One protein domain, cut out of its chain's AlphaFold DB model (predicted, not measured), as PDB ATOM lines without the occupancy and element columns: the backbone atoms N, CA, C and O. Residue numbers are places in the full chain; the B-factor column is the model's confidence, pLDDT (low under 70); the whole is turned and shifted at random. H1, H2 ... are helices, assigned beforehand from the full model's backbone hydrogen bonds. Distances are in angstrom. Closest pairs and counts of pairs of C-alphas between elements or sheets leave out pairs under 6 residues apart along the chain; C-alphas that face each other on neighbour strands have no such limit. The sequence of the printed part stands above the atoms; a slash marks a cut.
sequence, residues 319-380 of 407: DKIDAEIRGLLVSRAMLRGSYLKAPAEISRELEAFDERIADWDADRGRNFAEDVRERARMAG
ATOM      1  N   ASP A 319     316.673 261.769 186.373       87.12
ATOM      2  CA  ASP A 319     318.092 262.085 186.538       87.12
ATOM      3  C   ASP A 319     318.311 263.602 186.559       87.12
ATOM      4  O   ASP A 319     319.070 264.128 187.377       87.12
ATOM      5  N   LYS A 320     317.592 264.338 185.701       85.38
ATOM      6  CA  LYS A 320     317.615 265.805 185.725       85.38
ATOM      7  C   LYS A 320     317.043 266.365 187.029       85.38
ATOM      8  O   LYS A 320     317.617 267.299 187.589       85.38
ATOM      9  N   ILE A 321     315.930 265.814 187.512       89.25
ATOM     10  CA  ILE A 321     315.325 266.225 188.789       89.25
ATOM     11  C   ILE A 321     316.292 265.942 189.947       89.25
ATOM     12  O   ILE A 321     316.509 266.812 190.789       89.25
ATOM     13  N   ASP A 322     316.929 264.774 189.963       91.25
ATOM     14  CA  ASP A 322     317.901 264.384 190.982       91.25
ATOM     15  C   ASP A 322     319.146 265.281 190.947       91.25
ATOM     16  O   ASP A 322     319.656 265.694 191.996       91.25
ATOM     17  N   ALA A 323     319.607 265.673 189.755       90.56
ATOM     18  CA  ALA A 323     320.687 266.640 189.587       90.56
ATOM     19  C   ALA A 323     320.315 268.035 190.130       90.56
ATOM     20  O   ALA A 323     321.131 268.663 190.813       90.56
ATOM     21  N   GLU A 324     319.088 268.506 189.883       92.00
ATOM     22  CA  GLU A 324     318.567 269.764 190.439       92.00
ATOM     23  C   GLU A 324     318.472 269.702 191.974       92.00
ATOM     24  O   GLU A 324     318.956 270.609 192.660       92.00
ATOM     25  N   ILE A 325     317.945 268.604 192.532       93.38
ATOM     26  CA  ILE A 325     317.890 268.365 193.985       93.38
ATOM     27  C   ILE A 325     319.302 268.380 194.582       93.38
ATOM     28  O   ILE A 325     319.545 269.065 195.579       93.38
ATOM     29  N   ARG A 326     320.266 267.691 193.958       92.50
ATOM     30  CA  ARG A 326     321.669 267.701 194.393       92.50
ATOM     31  C   ARG A 326     322.252 269.115 194.380       92.50
ATOM     32  O   ARG A 326     322.916 269.495 195.342       92.50
ATOM     33  N   GLY A 327     322.007 269.901 193.332       92.50
ATOM     34  CA  GLY A 327     322.465 271.294 193.243       92.50
ATOM     35  C   GLY A 327     321.900 272.181 194.359       92.50
ATOM     36  O   GLY A 327     322.634 272.973 194.963       92.50
ATOM     37  N   LEU A 328     320.621 271.999 194.699       93.88
ATOM     38  CA  LEU A 328     319.975 272.687 195.820       93.88
ATOM     39  C   LEU A 328     320.576 272.271 197.170       93.88
ATOM     40  O   LEU A 328     320.846 273.132 198.009       93.88
ATOM     41  N   LEU A 329     320.845 270.978 197.370       92.44
ATOM     42  CA  LEU A 329     321.495 270.470 198.581       92.44
ATOM     43  C   LEU A 329     322.925 271.002 198.732       92.44
ATOM     44  O   LEU A 329     323.304 271.406 199.828       92.44
ATOM     45  N   VAL A 330     323.698 271.081 197.643       91.94
ATOM     46  CA  VAL A 330     325.038 271.698 197.643       91.94
ATOM     47  C   VAL A 330     324.958 273.179 198.012       91.94
ATOM     48  O   VAL A 330     325.712 273.643 198.865       91.94
ATOM     49  N   SER A 331     324.012 273.916 197.427       91.69
ATOM     50  CA  SER A 331     323.806 275.338 197.732       91.69
ATOM     51  C   SER A 331     323.440 275.549 199.204       91.69
ATOM     52  O   SER A 331     323.976 276.436 199.868       91.69
ATOM     53  N   ARG A 332     322.578 274.687 199.754       90.44
ATOM     54  CA  ARG A 332     322.222 274.687 201.178       90.44
ATOM     55  C   ARG A 332     323.423 274.360 202.072       90.44
ATOM     56  O   ARG A 332     323.640 275.068 203.056       90.44
ATOM     57  N   ALA A 333     324.208 273.339 201.726       90.25
ATOM     58  CA  ALA A 333     325.423 272.960 202.445       90.25
ATOM     59  C   ALA A 333     326.433 274.112 202.488       90.25
ATOM     60  O   ALA A 333     326.984 274.406 203.544       90.25
ATOM     61  N   MET A 334     326.638 274.799 201.360       89.94
ATOM     62  CA  MET A 334     327.504 275.975 201.264       89.94
ATOM     63  C   MET A 334     327.034 277.086 202.208       89.94
ATOM     64  O   MET A 334     327.832 277.617 202.980       89.94
ATOM     65  N   LEU A 335     325.734 277.403 202.182       87.75
ATOM     66  CA  LEU A 335     325.150 278.416 203.058       87.75
ATOM     67  C   LEU A 335     325.279 278.033 204.534       87.75
ATOM     68  O   LEU A 335     325.586 278.894 205.337       87.75
ATOM     69  N   ARG A 336     325.091 276.767 204.923       84.25
ATOM     70  CA  ARG A 336     325.274 276.336 206.324       84.25
ATOM     71  C   ARG A 336     326.733 276.247 206.744       84.25
ATOM     72  O   ARG A 336     327.042 276.578 207.885       84.25
ATOM     73  N   GLY A 337     327.611 275.777 205.866       80.88
ATOM     74  CA  GLY A 337     329.034 275.595 206.140       80.88
ATOM     75  C   GLY A 337     329.722 276.915 206.478       80.88
ATOM     76  O   GLY A 337     330.523 276.957 207.412       80.88
ATOM     77  N   SER A 338     329.332 278.004 205.805       78.19
ATOM     78  CA  SER A 338     329.806 279.353 206.136       78.19
ATOM     79  C   SER A 338     329.393 279.797 207.548       78.19
ATOM     80  O   SER A 338     330.171 280.477 208.214       78.19
ATOM     81  N   TYR A 339     328.233 279.354 208.049       75.81
ATOM     82  CA  TYR A 339     327.777 279.639 209.416       75.81
ATOM     83  C   TYR A 339     328.331 278.675 210.478       75.81
ATOM     84  O   TYR A 339     328.602 279.101 211.599       75.81
ATOM     85  N   LEU A 340     328.479 277.383 210.166       74.12
ATOM     86  CA  LEU A 340     328.714 276.327 211.163       74.12
ATOM     87  C   LEU A 340     330.163 275.831 211.245       74.12
ATOM     88  O   LEU A 340     330.473 275.079 212.166       74.12
ATOM     89  N   LYS A 341     331.049 276.219 210.311       81.81
ATOM     90  CA  LYS A 341     332.449 275.742 210.229       81.81
ATOM     91  C   LYS A 341     332.590 274.208 210.317       81.81
ATOM     92  O   LYS A 341     333.591 273.698 210.812       81.81
ATOM     93  N   ALA A 342     331.582 273.473 209.860       75.25
ATOM     94  CA  ALA A 342     331.536 272.015 209.883       75.25
ATOM     95  C   ALA A 342     331.733 271.451 208.466       75.25
ATOM     96  O   ALA A 342     331.408 272.139 207.493       75.25
ATOM     97  N   PRO A 343     332.238 270.211 208.324       79.00
ATOM     98  CA  PRO A 343     332.333 269.556 207.025       79.00
ATOM     99  C   PRO A 343     330.947 269.400 206.382       79.00
ATOM    100  O   PRO A 343     329.973 269.022 207.039       79.00
ATOM    101  N   ALA A 344     330.867 269.714 205.089       83.31
ATOM    102  CA  ALA A 344     329.653 269.590 204.292       83.31
ATOM    103  C   ALA A 344     329.445 268.126 203.873       83.31
ATOM    104  O   ALA A 344     330.082 267.639 202.942       83.31
ATOM    105  N   GLU A 345     328.541 267.427 204.557       90.50
ATOM    106  CA  GLU A 345     328.159 266.048 204.244       90.50
ATOM    107  C   GLU A 345     326.738 266.009 203.670       90.50
ATOM    108  O   GLU A 345     325.789 266.471 204.308       90.50
ATOM    109  N   ILE A 346     326.571 265.410 202.486       87.94
ATOM    110  CA  ILE A 346     325.264 265.327 201.812       87.94
ATOM    111  C   ILE A 346     324.211 264.611 202.668       87.94
ATOM    112  O   ILE A 346     323.068 265.056 202.729       87.94
ATOM    113  N   SER A 347     324.605 263.559 203.390       89.31
ATOM    114  CA  SER A 347     323.708 262.791 204.258       89.31
ATOM    115  C   SER A 347     323.120 263.646 205.382       89.31
ATOM    116  O   SER A 347     321.934 263.531 205.676       89.31
ATOM    117  N   ARG A 348     323.914 264.559 205.961       87.38
ATOM    118  CA  ARG A 348     323.447 265.478 207.011       87.38
ATOM    119  C   ARG A 348     322.517 266.556 206.467       87.38
ATOM    120  O   ARG A 348     321.592 266.971 207.161       87.38
ATOM    121  N   GLU A 349     322.757 267.038 205.248       91.25
ATOM    122  CA  GLU A 349     321.848 268.001 204.621       91.25
ATOM    123  C   GLU A 349     320.527 267.366 204.203       91.25
ATOM    124  O   GLU A 349     319.490 268.009 204.338       91.25
ATOM    125  N   LEU A 350     320.549 266.109 203.756       91.50
ATOM    126  CA  LEU A 350     319.337 265.340 203.491       91.50
ATOM    127  C   LEU A 350     318.526 265.110 204.768       91.50
ATOM    128  O   LEU A 350     317.330 265.375 204.764       91.50
ATOM    129  N   GLU A 351     319.162 264.698 205.866       91.50
ATOM    130  CA  GLU A 351     318.485 264.512 207.158       91.50
ATOM    131  C   GLU A 351     317.857 265.820 207.664       91.50
ATOM    132  O   GLU A 351     316.667 265.875 207.954       91.50
ATOM    133  N   ALA A 352     318.615 266.920 207.653       89.06
ATOM    134  CA  ALA A 352     318.095 268.226 208.054       89.06
ATOM    135  C   ALA A 352     317.044 268.795 207.077       89.06
ATOM    136  O   ALA A 352     316.321 269.741 207.412       89.06
ATOM    137  N   PHE A 353     317.008 268.331 205.827       91.12
ATOM    138  CA  PHE A 353     315.964 268.677 204.862       91.12
ATOM    139  C   PHE A 353     314.688 267.885 205.119       91.12
ATOM    140  O   PHE A 353     313.624 268.496 205.150       91.12
ATOM    141  N   ASP A 354     314.811 266.586 205.384       92.31
ATOM    142  CA  ASP A 354     313.706 265.704 205.760       92.31
ATOM    143  C   ASP A 354     312.992 266.212 207.022       92.31
ATOM    144  O   ASP A 354     311.782 266.430 206.998       92.31
ATOM    145  N   GLU A 355     313.744 266.542 208.081       90.94
ATOM    146  CA  GLU A 355     313.188 267.135 209.308       90.94
ATOM    147  C   GLU A 355     312.411 268.431 209.025       90.94
ATOM    148  O   GLU A 355     311.287 268.609 209.489       90.94
ATOM    149  N   ARG A 356     312.975 269.323 208.198       89.94
ATOM    150  CA  ARG A 356     312.332 270.595 207.830       89.94
ATOM    151  C   ARG A 356     311.059 270.404 207.008       89.94
ATOM    152  O   ARG A 356     310.135 271.198 207.168       89.94
ATOM    153  N   ILE A 357     311.017 269.412 206.118       89.50
ATOM    154  CA  ILE A 357     309.799 269.076 205.371       89.50
ATOM    155  C   ILE A 357     308.744 268.523 206.325       89.50
ATOM    156  O   ILE A 357     307.597 268.953 206.257       89.50
ATOM    157  N   ALA A 358     309.127 267.627 207.238       87.38
ATOM    158  CA  ALA A 358     308.202 267.049 208.206       87.38
ATOM    159  C   ALA A 358     307.567 268.121 209.110       87.38
ATOM    160  O   ALA A 358     306.355 268.090 209.333       87.38
ATOM    161  N   ASP A 359     308.361 269.084 209.585       87.94
ATOM    162  CA  ASP A 359     307.862 270.224 210.360       87.94
ATOM    163  C   ASP A 359     306.929 271.111 209.518       87.94
ATOM    164  O   ASP A 359     305.851 271.492 209.968       87.94
ATOM    165  N   TRP A 360     307.301 271.394 208.265       86.19
ATOM    166  CA  TRP A 360     306.497 272.216 207.356       86.19
ATOM    167  C   TRP A 360     305.139 271.591 207.013       86.19
ATOM    168  O   TRP A 360     304.125 272.297 206.981       86.19
ATOM    169  N   ASP A 361     305.109 270.278 206.786       86.81
ATOM    170  CA  ASP A 361     303.880 269.521 206.550       86.81
ATOM    171  C   ASP A 361     302.990 269.522 207.800       86.81
ATOM    172  O   ASP A 361     301.781 269.753 207.696       86.81
ATOM    173  N   ALA A 362     303.583 269.336 208.988       86.56
ATOM    174  CA  ALA A 362     302.867 269.367 210.260       86.56
ATOM    175  C   ALA A 362     302.254 270.748 210.549       86.56
ATOM    176  O   ALA A 362     301.064 270.830 210.860       86.56
ATOM    177  N   ASP A 363     303.026 271.825 210.384       87.06
ATOM    178  CA  ASP A 363     302.584 273.203 210.637       87.06
ATOM    179  C   ASP A 363     301.446 273.633 209.705       87.06
ATOM    180  O   ASP A 363     300.556 274.392 210.095       87.06
ATOM    181  N   ARG A 364     301.457 273.156 208.456       87.69
ATOM    182  CA  ARG A 364     300.432 273.499 207.458       87.69
ATOM    183  C   ARG A 364     299.272 272.513 207.402       87.69
ATOM    184  O   ARG A 364     298.364 272.724 206.599       87.69
ATOM    185  N   GLY A 365     299.308 271.444 208.200       88.38
ATOM    186  CA  GLY A 365     298.345 270.345 208.125       88.38
ATOM    187  C   GLY A 365     298.282 269.702 206.736       88.38
ATOM    188  O   GLY A 365     297.226 269.210 206.340       88.38
ATOM    189  N   ARG A 366     299.378 269.759 205.968       81.50
ATOM    190  CA  ARG A 366     299.435 269.228 204.604       81.50
ATOM    191  C   ARG A 366     299.832 267.765 204.620       81.50
ATOM    192  O   ARG A 366     300.588 267.305 205.470       81.50
ATOM    193  N   ASN A 367     299.317 267.031 203.644       84.25
ATOM    194  CA  ASN A 367     299.691 265.651 203.404       84.25
ATOM    195  C   ASN A 367     300.445 265.593 202.079       84.25
ATOM    196  O   ASN A 367     299.831 265.732 201.024       84.25
ATOM    197  N   PHE A 368     301.753 265.329 202.121       83.12
ATOM    198  CA  PHE A 368     302.580 265.217 200.917       83.12
ATOM    199  C   PHE A 368     301.964 264.307 199.838       83.12
ATOM    200  O   PHE A 368     301.997 264.618 198.649       83.12
ATOM    201  N   ALA A 369     301.335 263.194 200.232       83.50
ATOM    202  CA  ALA A 369     300.680 262.288 199.290       83.50
ATOM    203  C   ALA A 369     299.460 262.918 198.605       83.50
ATOM    204  O   ALA A 369     299.141 262.583 197.464       83.50
ATOM    205  N   GLU A 370     298.743 263.790 199.310       83.50
ATOM    206  CA  GLU A 370     297.629 264.548 198.760       83.50
ATOM    207  C   GLU A 370     298.119 265.638 197.812       83.50
ATOM    208  O   GLU A 370     297.616 265.693 196.691       83.50
ATOM    209  N   ASP A 371     299.168 266.376 198.182       85.00
ATOM    210  CA  ASP A 371     299.820 267.374 197.324       85.00
ATOM    211  C   ASP A 371     300.325 266.734 196.014       85.00
ATOM    212  O   ASP A 371     300.100 267.257 194.918       85.00
ATOM    213  N   VAL A 372     300.951 265.551 196.088       85.88
ATOM    214  CA  VAL A 372     301.379 264.785 194.902       85.88
ATOM    215  C   VAL A 372     300.180 264.387 194.034       85.88
ATOM    216  O   VAL A 372     300.240 264.500 192.807       85.88
ATOM    217  N   ARG A 373     299.069 263.938 194.634       82.31
ATOM    218  CA  ARG A 373     297.847 263.579 193.892       82.31
ATOM    219  C   ARG A 373     297.173 264.796 193.275       82.31
ATOM    220  O   ARG A 373     296.669 264.693 192.162       82.31
ATOM    221  N   GLU A 374     297.135 265.919 193.977       83.88
ATOM    222  CA  GLU A 374     296.595 267.177 193.473       83.88
ATOM    223  C   GLU A 374     297.409 267.659 192.272       83.88
ATOM    224  O   GLU A 374     296.837 267.900 191.208       83.88
ATOM    225  N   ARG A 375     298.743 267.659 192.374       82.94
ATOM    226  CA  ARG A 375     299.623 267.952 191.234       82.94
ATOM    227  C   ARG A 375     299.424 266.970 190.080       82.94
ATOM    228  O   ARG A 375     299.378 267.396 188.928       82.94
ATOM    229  N   ALA A 376     299.256 265.676 190.360       81.25
ATOM    230  CA  ALA A 376     298.958 264.681 189.329       81.25
ATOM    231  C   ALA A 376     297.607 264.950 188.637       81.25
ATOM    232  O   ALA A 376     297.538 264.860 187.411       81.25
ATOM    233  N   ARG A 377     296.565 265.353 189.385       80.38
ATOM    234  CA  ARG A 377     295.261 265.774 188.833       80.38
ATOM    235  C   ARG A 377     295.399 267.007 187.949       80.38
ATOM    236  O   ARG A 377     294.939 266.972 186.812       80.38
ATOM    237  N   MET A 378     296.076 268.050 188.430       72.19
ATOM    238  CA  MET A 378     296.327 269.275 187.658       72.19
ATOM    239  C   MET A 378     297.101 268.984 186.366       72.19
ATOM    240  O   MET A 378     296.808 269.550 185.317       72.19
ATOM    241  N   ALA A 379     298.049 268.045 186.408       71.25
ATOM    242  CA  ALA A 379     298.799 267.607 185.233       71.25
ATOM    243  C   ALA A 379     298.015 266.642 184.314       71.25
ATOM    244  O   ALA A 379     298.507 266.278 183.242       71.25
ATOM    245  N   GLY A 380     296.813 266.201 184.707       76.75
ATOM    246  CA  GLY A 380     296.036 265.180 184.000       76.75
ATOM    247  C   GLY A 380     296.750 263.827 183.909       76.75
ATOM    248  O   GLY A 380     296.594 263.113 182.920       76.75
TER     249      GLY A 380
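This is residues 319 to 380 of the 407 residues of an uncharacterized protein of Ktedonobacterales bacterium (UniProt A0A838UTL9). What shape does the backbone make? It is an open, three-sided frame of helices: the long H1 is met partway along by the beginning of H2, nearly at a right angle, and at the far end of H2 the chain turns a corner into the short H3. The beginning of H1, residues 319 to 325, and most of H3, residues 369 to 378, stick out as two free arms with an empty space between them. What is it made of? The printed part has 62 residues with three named helices, in the order H1, H2, H3, and no named strand, and its class is all helix. How tightly is it folded? It is loose, with a radius of gyration of the C-alphas of 14.6 A, and only just flat, spanning 44 by 29 by 15 A.

What touches the longest helix? H1, residues 319 to 340, touches H2, residues 346 to 364, with residues 329 to 333 alone, and H2 touches it with residues 346 to 350 alone. Their closest C-alphas, those of Ala 333 and Glu 349, are 6.5 A apart, and their lines are about perpendicular, at 85 degrees. Where does the third helix stand? H3, residues 368 to 378, is close to H2 but not clearly touching, the closest C-alphas being those of Asp 361 and Phe 368, 7.2 A apart; their lines are about perpendicular, at 78 degrees. H1 and H3 are apart. What do the backbone N and O atoms show? In H2 and H3 every O i to N i+4 pair is within hydrogen-bond range; in H1 it is 17 of 18.

Where does the longest helix run? H1, residues 319 to 340, begins with C-alpha 319 at (318.092, 262.085, 186.538) and is 30.4 A long from first to last C-alpha. Where are the other two? H2, residues 346 to 364, begins with C-alpha 346 at (325.264, 265.327, 201.812) and is 26.7 A long. H3, residues 368 to 378, is 15.2 A long and ends with C-alpha 378 at (296.327, 269.275, 187.658).

How large is it? The two C-alphas farthest apart, those of Lys 341 and Gly 380, are 46.1 A apart. Is the backbone continuous? The printed part has no cut, and the links H1 to H2 and H2 to H3 are both tight, with 5 and 3 residues. How confident is the model? The mean pLDDT of the printed part is 86.2, and no printed residue is under 70.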